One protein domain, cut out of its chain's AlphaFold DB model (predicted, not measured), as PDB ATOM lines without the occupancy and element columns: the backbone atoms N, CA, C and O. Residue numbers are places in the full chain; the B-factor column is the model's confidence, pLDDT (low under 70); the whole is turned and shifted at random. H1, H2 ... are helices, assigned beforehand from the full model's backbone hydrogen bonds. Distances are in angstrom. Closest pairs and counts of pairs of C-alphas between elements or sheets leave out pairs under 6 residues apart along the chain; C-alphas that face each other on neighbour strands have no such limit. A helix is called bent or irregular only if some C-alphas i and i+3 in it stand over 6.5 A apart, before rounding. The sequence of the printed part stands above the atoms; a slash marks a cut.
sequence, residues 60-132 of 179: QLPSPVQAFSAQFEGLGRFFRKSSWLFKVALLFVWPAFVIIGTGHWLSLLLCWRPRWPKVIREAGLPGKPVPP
ATOM      1  N   GLN A  60     -38.828  21.305  40.502       65.38
ATOM      2  CA  GLN A  60     -38.696  21.150  41.954       65.38
ATOM      3  C   GLN A  60     -40.035  20.862  42.645       65.38
ATOM      4  O   GLN A  60     -40.033  20.300  43.737       65.38
ATOM      5  N   LEU A  61     -41.146  21.208  41.989       69.06
ATOM      6  CA  LEU A  61     -42.492  21.064  42.514       69.06
ATOM      7  C   LEU A  61     -43.085  19.701  42.123       69.06
ATOM      8  O   LEU A  61     -43.121  19.384  40.930       69.06
ATOM      9  N   PRO A  62     -43.578  18.905  43.090       71.00
ATOM     10  CA  PRO A  62     -44.344  17.704  42.794       71.00
ATOM     11  C   PRO A  62     -45.553  18.078  41.935       71.00
ATOM     12  O   PRO A  62     -46.333  18.973  42.280       71.00
ATOM     13  N   SER A  63     -45.708  17.388  40.804       73.88
ATOM     14  CA  SER A  63     -46.873  17.580  39.947       73.88
ATOM     15  C   SER A  63     -48.139  17.232  40.738       73.88
ATOM     16  O   SER A  63     -48.194  16.142  41.321       73.88
ATOM     17  N   PRO A  64     -49.177  18.088  40.729       72.19
ATOM     18  CA  PRO A  64     -50.454  17.773  41.362       72.19
ATOM     19  C   PRO A  64     -51.000  16.434  40.855       72.19
ATOM     20  O   PRO A  64     -51.419  15.590  41.636       72.19
ATOM     21  N   VAL A  65     -50.886  16.178  39.549       75.88
ATOM     22  CA  VAL A  65     -51.370  14.943  38.915       75.88
ATOM     23  C   VAL A  65     -50.680  13.698  39.484       75.88
ATOM     24  O   VAL A  65     -51.337  12.682  39.682       75.88
ATOM     25  N   GLN A  66     -49.384  13.779  39.805       72.50
ATOM     26  CA  GLN A  66     -48.661  12.679  40.457       72.50
ATOM     27  C   GLN A  66     -49.067  12.503  41.924       72.50
ATOM     28  O   GLN A  66     -49.157  11.378  42.414       72.50
ATOM     29  N   ALA A  67     -49.328  13.609  42.627       72.12
ATOM     30  CA  ALA A  67     -49.789  13.561  44.009       72.12
ATOM     31  C   ALA A  67     -51.143  12.850  44.119       72.12
ATOM     32  O   ALA A  67     -51.303  12.043  45.030       72.12
ATOM     33  N   PHE A  68     -52.050  13.101  43.165       73.44
ATOM     34  CA  PHE A  68     -53.350  12.438  43.054       73.44
ATOM     35  C   PHE A  68     -53.255  11.009  42.501       73.44
ATOM     36  O   PHE A  68     -54.006  10.135  42.933       73.44
ATOM     37  N   SER A  69     -52.339  10.720  41.567       69.56
ATOM     38  CA  SER A  69     -52.247   9.387  40.951       69.56
ATOM     39  C   SER A  69     -51.984   8.282  41.970       69.56
ATOM     40  O   SER A  69     -52.505   7.186  41.802       69.56
ATOM     41  N   ALA A  70     -51.262   8.580  43.056       67.25
ATOM     42  CA  ALA A  70     -51.058   7.645  44.161       67.25
ATOM     43  C   ALA A  70     -52.381   7.195  44.816       67.25
ATOM     44  O   ALA A  70     -52.513   6.033  45.193       67.25
ATOM     45  N   GLN A  71     -53.385   8.077  44.912       69.31
ATOM     46  CA  GLN A  71     -54.715   7.710  45.415       69.31
ATOM     47  C   GLN A  71     -55.560   6.953  44.375       69.31
ATOM     48  O   GLN A  71     -56.431   6.167  44.747       69.31
ATOM     49  N   PHE A  72     -55.307   7.151  43.076       70.81
ATOM     50  CA  PHE A  72     -56.113   6.573  41.992       70.81
ATOM     51  C   PHE A  72     -55.534   5.299  41.357       70.81
ATOM     52  O   PHE A  72     -56.260   4.602  40.643       70.81
ATOM     53  N   GLU A  73     -54.275   4.941  41.629       67.94
ATOM     54  CA  GLU A  73     -53.592   3.781  41.028       67.94
ATOM     55  C   GLU A  73     -54.327   2.453  41.313       67.94
ATOM     56  O   GLU A  73     -54.401   1.565  40.461       67.94
ATOM     57  N   GLY A  74     -54.973   2.345  42.480       63.81
ATOM     58  CA  GLY A  74     -55.846   1.220  42.833       63.81
ATOM     59  C   GLY A  74     -57.273   1.318  42.277       63.81
ATOM     60  O   GLY A  74     -57.945   0.296  42.119       63.81
ATOM     61  N   LEU A  75     -57.737   2.526  41.942       68.94
ATOM     62  CA  LEU A  75     -59.132   2.802  41.591       68.94
ATOM     63  C   LEU A  75     -59.447   2.497  40.118       68.94
ATOM     64  O   LEU A  75     -60.568   2.101  39.795       68.94
ATOM     65  N   GLY A  76     -58.448   2.577  39.230       64.75
ATOM     66  CA  GLY A  76     -58.589   2.295  37.791       64.75
ATOM     67  C   GLY A  76     -59.215   0.930  37.469       64.75
ATOM     68  O   GLY A  76     -59.955   0.785  36.495       64.75
ATOM     69  N   ARG A  77     -58.992  -0.075  38.327       64.88
ATOM     70  CA  ARG A  77     -59.560  -1.423  38.165       64.88
ATOM     71  C   ARG A  77     -61.073  -1.467  38.433       64.88
ATOM     72  O   ARG A  77     -61.765  -2.278  37.822       64.88
ATOM     73  N   PHE A  78     -61.581  -0.585  39.296       65.56
ATOM     74  CA  PHE A  78     -62.998  -0.503  39.671       65.56
ATOM     75  C   PHE A  78     -63.838   0.238  38.626       65.56
ATOM     76  O   PHE A  78     -64.970  -0.163  38.355       65.56
ATOM     77  N   PHE A  79     -63.265   1.235  37.945       67.25
ATOM     78  CA  PHE A  79     -63.956   1.964  36.874       67.25
ATOM     79  C   PHE A  79     -64.402   1.066  35.709       67.25
ATOM     80  O   PHE A  79     -65.436   1.319  35.096       67.25
ATOM     81  N   ARG A  80     -63.679  -0.029  35.437       66.81
ATOM     82  CA  ARG A  80     -63.960  -0.942  34.315       66.81
ATOM     83  C   ARG A  80     -65.193  -1.842  34.521       66.81
ATOM     84  O   ARG A  80     -65.671  -2.430  33.558       66.81
ATOM     85  N   LYS A  81     -65.718  -1.956  35.750       63.50
ATOM     86  CA  LYS A  81     -66.927  -2.738  36.093       63.50
ATOM     87  C   LYS A  81     -67.955  -1.919  36.893       63.50
ATOM     88  O   LYS A  81     -68.680  -2.462  37.722       63.50
ATOM     89  N   SER A  82     -67.996  -0.603  36.695       66.56
ATOM     90  CA  SER A  82     -68.808   0.280  37.535       66.56
ATOM     91  C   SER A  82     -70.304   0.180  37.216       66.56
ATOM     92  O   SER A  82     -70.743   0.588  36.140       66.56
ATOM     93  N   SER A  83     -71.103  -0.260  38.191       78.44
ATOM     94  CA  SER A  83     -72.562  -0.088  38.191       78.44
ATOM     95  C   SER A  83     -72.941   1.394  38.355       78.44
ATOM     96  O   SER A  83     -72.124   2.209  38.792       78.44
ATOM     97  N   TRP A  84     -74.181   1.768  38.019       82.69
ATOM     98  CA  TRP A  84     -74.703   3.127  38.258       82.69
ATOM     99  C   TRP A  84     -74.571   3.535  39.732       82.69
ATOM    100  O   TRP A  84     -74.134   4.643  40.038       82.69
ATOM    101  N   LEU A  85     -74.881   2.615  40.651       83.25
ATOM    102  CA  LEU A  85     -74.772   2.828  42.097       83.25
ATOM    103  C   LEU A  85     -73.345   3.191  42.524       83.25
ATOM    104  O   LEU A  85     -73.163   4.077  43.353       83.25
ATOM    105  N   PHE A  86     -72.330   2.573  41.912       82.56
ATOM    106  CA  PHE A  86     -70.931   2.912  42.175       82.56
ATOM    107  C   PHE A  86     -70.594   4.349  41.747       82.56
ATOM    108  O   PHE A  86     -69.849   5.027  42.446       82.56
ATOM    109  N   LYS A  87     -71.179   4.854  40.649       81.25
ATOM    110  CA  LYS A  87     -70.987   6.250  40.212       81.25
ATOM    111  C   LYS A  87     -71.623   7.247  41.182       81.25
ATOM    112  O   LYS A  87     -71.002   8.258  41.492       81.25
ATOM    113  N   VAL A  88     -72.824   6.951  41.683       85.56
ATOM    114  CA  VAL A  88     -73.498   7.789  42.691       85.56
ATOM    115  C   VAL A  88     -72.709   7.789  44.000       85.56
ATOM    116  O   VAL A  88     -72.436   8.852  44.545       85.56
ATOM    117  N   ALA A  89     -72.263   6.622  44.470       84.19
ATOM    118  CA  ALA A  89     -71.415   6.527  45.656       84.19
ATOM    119  C   ALA A  89     -70.101   7.307  45.479       84.19
ATOM    120  O   ALA A  89     -69.708   8.070  46.357       84.19
ATOM    121  N   LEU A  90     -69.450   7.183  44.318       83.38
ATOM    122  CA  LEU A  90     -68.229   7.922  44.016       83.38
ATOM    123  C   LEU A  90     -68.457   9.441  44.006       83.38
ATOM    124  O   LEU A  90     -67.594  10.165  44.487       83.38
ATOM    125  N   LEU A  91     -69.608   9.922  43.524       84.75
ATOM    126  CA  LEU A  91     -69.960  11.347  43.548       84.75
ATOM    127  C   LEU A  91     -70.016  11.901  44.980       84.75
ATOM    128  O   LEU A  91     -69.512  12.993  45.228       84.75
ATOM    129  N   PHE A  92     -70.567  11.136  45.926       88.31
ATOM    130  CA  PHE A  92     -70.615  11.536  47.337       88.31
ATOM    131  C   PHE A  92     -69.246  11.490  48.024       88.31
ATOM    132  O   PHE A  92     -68.969  12.316  48.889       88.31
ATOM    133  N   VAL A  93     -68.379  10.545  47.648       85.50
ATOM    134  CA  VAL A  93     -67.048  10.389  48.264       85.50
ATOM    135  C   VAL A  93     -65.995  11.285  47.590       85.50
ATOM    136  O   VAL A  93     -64.967  11.600  48.188       85.50
ATOM    137  N   TRP A  94     -66.252  11.763  46.368       83.31
ATOM    138  CA  TRP A  94     -65.344  12.611  45.591       83.31
ATOM    139  C   TRP A  94     -64.797  13.831  46.359       83.31
ATOM    140  O   TRP A  94     -63.580  14.024  46.332       83.31
ATOM    141  N   PRO A  95     -65.605  14.621  47.103       87.88
ATOM    142  CA  PRO A  95     -65.088  15.759  47.864       87.88
ATOM    143  C   PRO A  95     -64.028  15.351  48.895       87.88
ATOM    144  O   PRO A  95     -63.019  16.037  49.047       87.88
ATOM    145  N   ALA A  96     -64.209  14.203  49.555       87.62
ATOM    146  CA  ALA A  96     -63.235  13.682  50.510       87.62
ATOM    147  C   ALA A  96     -61.918  13.290  49.818       87.62
ATOM    148  O   ALA A  96     -60.844  13.616  50.320       87.62
ATOM    149  N   PHE A  97     -61.981  12.669  48.633       83.81
ATOM    150  CA  PHE A  97     -60.786  12.371  47.831       83.81
ATOM    151  C   PHE A  97     -60.031  13.634  47.417       83.81
ATOM    152  O   PHE A  97     -58.801  13.648  47.463       83.81
ATOM    153  N   VAL A  98     -60.749  14.698  47.045       86.31
ATOM    154  CA  VAL A  98     -60.129  15.982  46.698       86.31
ATOM    155  C   VAL A  98     -59.415  16.574  47.910       86.31
ATOM    156  O   VAL A  98     -58.252  16.934  47.782       86.31
ATOM    157  N   ILE A  99     -60.054  16.614  49.084       89.88
ATOM    158  CA  ILE A  99     -59.454  17.155  50.318       89.88
ATOM    159  C   ILE A  99     -58.212  16.356  50.736       89.88
ATOM    160  O   ILE A  99     -57.183  16.930  51.084       89.88
ATOM    161  N   ILE A 100     -58.281  15.025  50.682       87.06
ATOM    162  CA  ILE A 100     -57.147  14.164  51.040       87.06
ATOM    163  C   ILE A 100     -56.008  14.331  50.028       87.06
ATOM    164  O   ILE A 100     -54.849  14.453  50.422       87.06
ATOM    165  N   GLY A 101     -56.317  14.367  48.730       85.56
ATOM    166  CA  GLY A 101     -55.312  14.525  47.683       85.56
ATOM    167  C   GLY A 101     -54.658  15.911  47.684       85.56
ATOM    168  O   GLY A 101     -53.443  16.003  47.509       85.56
ATOM    169  N   THR A 102     -55.407  16.983  47.970       88.31
ATOM    170  CA  THR A 102     -54.828  18.325  48.156       88.31
ATOM    171  C   THR A 102     -53.993  18.404  49.428       88.31
ATOM    172  O   THR A 102     -52.889  18.938  49.374       88.31
ATOM    173  N   GLY A 103     -54.447  17.826  50.544       88.31
ATOM    174  CA  GLY A 103     -53.659  17.729  51.776       88.31
ATOM    175  C   GLY A 103     -52.346  16.969  51.565       88.31
ATOM    176  O   GLY A 103     -51.281  17.428  51.979       88.31
ATOM    177  N   HIS A 104     -52.393  15.854  50.833       85.38
ATOM    178  CA  HIS A 104     -51.206  15.108  50.428       85.38
ATOM    179  C   HIS A 104     -50.285  15.948  49.533       85.38
ATOM    180  O   HIS A 104     -49.085  16.026  49.791       85.38
ATOM    181  N   TRP A 105     -50.819  16.635  48.522       85.44
ATOM    182  CA  TRP A 105     -50.018  17.497  47.652       85.44
ATOM    183  C   TRP A 105     -49.347  18.643  48.420       85.44
ATOM    184  O   TRP A 105     -48.147  18.855  48.263       85.44
ATOM    185  N   LEU A 106     -50.076  19.315  49.316       86.81
ATOM    186  CA  LEU A 106     -49.520  20.333  50.209       86.81
ATOM    187  C   LEU A 106     -48.409  19.754  51.092       86.81
ATOM    188  O   LEU A 106     -47.356  20.373  51.227       86.81
ATOM    189  N   SER A 107     -48.589  18.543  51.627       84.06
ATOM    190  CA  SER A 107     -47.539  17.871  52.401       84.06
ATOM    191  C   SER A 107     -46.278  17.607  51.569       84.06
ATOM    192  O   SER A 107     -45.172  17.841  52.046       84.06
ATOM    193  N   LEU A 108     -46.422  17.222  50.294       81.56
ATOM    194  CA  LEU A 108     -45.289  17.037  49.384       81.56
ATOM    195  C   LEU A 108     -44.586  18.361  49.052       81.56
ATOM    196  O   LEU A 108     -43.376  18.354  48.845       81.56
ATOM    197  N   LEU A 109     -45.313  19.483  49.014       81.31
ATOM    198  CA  LEU A 109     -44.724  20.819  48.857       81.31
ATOM    199  C   LEU A 109     -43.931  21.252  50.099       81.31
ATOM    200  O   LEU A 109     -42.910  21.927  49.973       81.31
ATOM    201  N   LEU A 110     -44.386  20.851  51.289       80.44
ATOM    202  CA  LEU A 110     -43.709  21.097  52.567       80.44
ATOM    203  C   LEU A 110     -42.485  20.186  52.767       80.44
ATOM    204  O   LEU A 110     -41.517  20.592  53.413       80.44
ATOM    205  N   CYS A 111     -42.492  18.979  52.193       76.56
ATOM    206  CA  CYS A 111     -41.342  18.079  52.199       76.56
ATOM    207  C   CYS A 111     -40.199  18.656  51.353       76.56
ATOM    208  O   CYS A 111     -40.164  18.540  50.127       76.56
ATOM    209  N   TRP A 112     -39.217  19.257  52.025       62.06
ATOM    210  CA  TRP A 112     -37.999  19.735  51.382       62.06
ATOM    211  C   TRP A 112     -37.285  18.618  50.614       62.06
ATOM    212  O   TRP A 112     -37.134  17.496  51.102       62.06
ATOM    213  N   ARG A 113     -36.777  18.953  49.418       64.75
ATOM    214  CA  ARG A 113     -35.880  18.072  48.657       64.75
ATOM    215  C   ARG A 113     -34.734  17.633  49.579       64.75
ATOM    216  O   ARG A 113     -34.059  18.508  50.132       64.75
ATOM    217  N   PRO A 114     -34.463  16.323  49.713       66.31
ATOM    218  CA  PRO A 114     -33.322  15.856  50.481       66.31
ATOM    219  C   PRO A 114     -32.054  16.451  49.866       66.31
ATOM    220  O   PRO A 114     -31.714  16.193  48.709       66.31
ATOM    221  N   ARG A 115     -31.387  17.328  50.620       73.69
ATOM    222  CA  ARG A 115     -30.104  17.894  50.214       73.69
ATOM    223  C   ARG A 115     -29.017  16.929  50.639       73.69
ATOM    224  O   ARG A 115     -28.831  16.686  51.827       73.69
ATOM    225  N   TRP A 116     -28.275  16.424  49.663       78.06
ATOM    226  CA  TRP A 116     -27.104  15.613  49.949       78.06
ATOM    227  C   TRP A 116     -26.056  16.435  50.726       78.06
ATOM    228  O   TRP A 116     -25.787  17.596  50.362       78.06
ATOM    229  N   PRO A 117     -25.451  15.858  51.782       82.44
ATOM    230  CA  PRO A 117     -24.297  16.428  52.466       82.44
ATOM    231  C   PRO A 117     -23.220  16.888  51.477       82.44
ATOM    232  O   PRO A 117     -23.049  16.290  50.413       82.44
ATOM    233  N   LYS A 118     -22.483  17.956  51.818       82.56
ATOM    234  CA  LYS A 118     -21.439  18.521  50.939       82.56
ATOM    235  C   LYS A 118     -20.429  17.457  50.494       82.56
ATOM    236  O   LYS A 118     -20.106  17.406  49.317       82.56
ATOM    237  N   VAL A 119     -20.056  16.547  51.398       80.44
ATOM    238  CA  VAL A 119     -19.136  15.434  51.114       80.44
ATOM    239  C   VAL A 119     -19.597  14.545  49.952       80.44
ATOM    240  O   VAL A 119     -18.781  14.177  49.120       80.44
ATOM    241  N   ILE A 120     -20.900  14.267  49.822       77.88
ATOM    242  CA  ILE A 120     -21.437  13.444  48.722       77.88
ATOM    243  C   ILE A 120     -21.541  14.259  47.431       77.88
ATOM    244  O   ILE A 120     -21.303  13.736  46.352       77.88
ATOM    245  N   ARG A 121     -21.879  15.551  47.531       77.94
ATOM    246  CA  ARG A 121     -21.934  16.440  46.357       77.94
ATOM    247  C   ARG A 121     -20.565  16.696  45.740       77.94
ATOM    248  O   ARG A 121     -20.484  16.960  44.547       77.94
ATOM    249  N   GLU A 122     -19.529  16.687  46.567       79.31
ATOM    250  CA  GLU A 122     -18.151  16.909  46.140       79.31
ATOM    251  C   GLU A 122     -17.439  15.607  45.756       79.31
ATOM    252  O   GLU A 122     -16.454  15.657  45.020       79.31
ATOM    253  N   ALA A 123     -17.942  14.452  46.202       72.75
ATOM    254  CA  ALA A 123     -17.433  13.152  45.790       72.75
ATOM    255  C   ALA A 123     -17.531  12.992  44.261       72.75
ATOM    256  O   ALA A 123     -18.579  13.226  43.663       72.75
ATOM    257  N   GLY A 124     -16.424  12.596  43.628       67.69
ATOM    258  CA  GLY A 124     -16.348  12.377  42.178       67.69
ATOM    259  C   GLY A 124     -16.084  13.629  41.332       67.69
ATOM    260  O   GLY A 124     -15.975  13.513  40.114       67.69
ATOM    261  N   LEU A 125     -15.941  14.818  41.937       74.19
ATOM    262  CA  LEU A 125     -15.426  15.994  41.228       74.19
ATOM    263  C   LEU A 125     -13.897  15.906  41.055       74.19
ATOM    264  O   LEU A 125     -13.204  15.430  41.959       74.19
ATOM    265  N   PRO A 126     -13.342  16.407  39.934       76.31
ATOM    266  CA  PRO A 126     -11.900  16.401  39.709       76.31
ATOM    267  C   PRO A 126     -11.177  17.182  40.817       76.31
ATOM    268  O   PRO A 126     -11.510  18.330  41.104       76.31
ATOM    269  N   GLY A 127     -10.197  16.540  41.460       78.00
ATOM    270  CA  GLY A 127      -9.396  17.130  42.540       78.00
ATOM    271  C   GLY A 127     -10.037  17.110  43.935       78.00
ATOM    272  O   GLY A 127      -9.442  17.634  44.875       78.00
ATOM    273  N   LYS A 128     -11.225  16.512  44.108       78.88
ATOM    274  CA  LYS A 128     -11.847  16.317  45.429       78.88
ATOM    275  C   LYS A 128     -11.515  14.934  46.007       78.88
ATOM    276  O   LYS A 128     -11.392  13.974  45.248       78.88
ATOM    277  N   PRO A 129     -11.365  14.811  47.340       74.88
ATOM    278  CA  PRO A 129     -11.058  13.532  47.964       74.88
ATOM    279  C   PRO A 129     -12.237  12.563  47.820       74.88
ATOM    280  O   PRO A 129     -13.397  12.938  48.009       74.88
ATOM    281  N   VAL A 130     -11.928  11.307  47.505       72.75
ATOM    282  CA  VAL A 130     -12.907  10.215  47.529       72.75
ATOM    283  C   VAL A 130     -13.288   9.957  48.992       72.75
ATOM    284  O   VAL A 130     -12.387   9.843  49.827       72.75
ATOM    285  N   PRO A 131     -14.588   9.895  49.338       76.56
ATOM    286  CA  PRO A 131     -15.000   9.598  50.703       76.56
ATOM    287  C   PRO A 131     -14.469   8.222  51.140       76.56
ATOM    288  O   PRO A 131     -14.443   7.294  50.324       76.56
ATOM    289  N   PRO A 132     -14.031   8.078  52.404       79.62
ATOM    290  CA  PRO A 132     -13.542   6.803  52.909       79.62
ATOM    291  C   PRO A 132     -14.658   5.755  52.872       79.62
ATOM    292  O   PRO A 132     -15.838   6.073  53.029       79.62
TER     293      PRO A 132
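What this domain is: This is residues 60 to 132 of the 179 residues of an uncharacterized protein of Pseudomonas sp. JY-Q (UniProt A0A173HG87). An open, drawn-out chain of helices: the short helices H1 and H2 and the long bent helix H3 make a hollow loop, which closes where H1 packs on the second arm of H3, H3b, while H2 and the first arm, H3a, lie round the far end. Beyond H3b the chain runs on as a thin tail, residues 111 to 132, with the small helix H4 in it, and this tail makes much of the length. The printed part has 73 residues with four named helices, in the order H1, H2, H3, H4, and no named strand; the class is all helix. The whole is extended, with a radius of gyration of the C-alphas of 21.0 A and spans of 67 by 24 by 17 A.

Where its parts are: H1 is residues 64 to 72, 12.6 A long, and begins at C-alpha 64, (-50.454, 17.773, 41.362). It is neither bent nor irregular, but only just: C-alphas 67 and 70 are 6.1 A apart. H2 is residues 76 to 79, 5.5 A long. H3, residues 84 to 110, was assigned as one helix by its hydrogen bonds but is bent, with C-alphas 92 and 95 lying 7.0 A apart. Its arm H3a, residues 84 to 92, is 13.0 A long and begins at C-alpha 84, (-74.703, 3.127, 38.258); its arm H3b, residues 95 to 110, is 22.5 A long. H4 is residues 118 to 122, 6.0 A long, and ends at C-alpha 122, (-18.151, 16.909, 46.140).

How they stand to each other: H1 and H3b touch at a steep tilt of 52 degrees and run opposite ways. Their closest C-alphas are those of Ala 67 and Trp 105, 5.4 A apart, and H3b touches H1 with residues 101 to 108 alone. H1 and H2 meet only through their link, which is tight. A tight link also joins H2 to H3, yet H2 and H3a are apart. H3a and H3b stand at a steep tilt of 51 degrees. H1 and H3a are apart, as are H2 and H3b. H4 is apart from H1, H2, H3a and H3b. In H3a, H3b and H4 every O i to N i+4 pair is within hydrogen-bond range, in H1 3 of 5 are, and H2 is too short for such a pair.

The domain as a whole: The C-alphas farthest apart are those of Trp 84 and Gly 127, at 66.9 A. Residues 80 to 85 stand free, and so do residues 88 to 96, which belong to H3. The printed part has no cut. No link is long; that from H3 to H4, with 7 residues, is short. The mean pLDDT of the printed part is 76.8, and 19 residues are under 70: residues 60 to 61, 69 to 71, 73 to 82, 112 to 114 and 124.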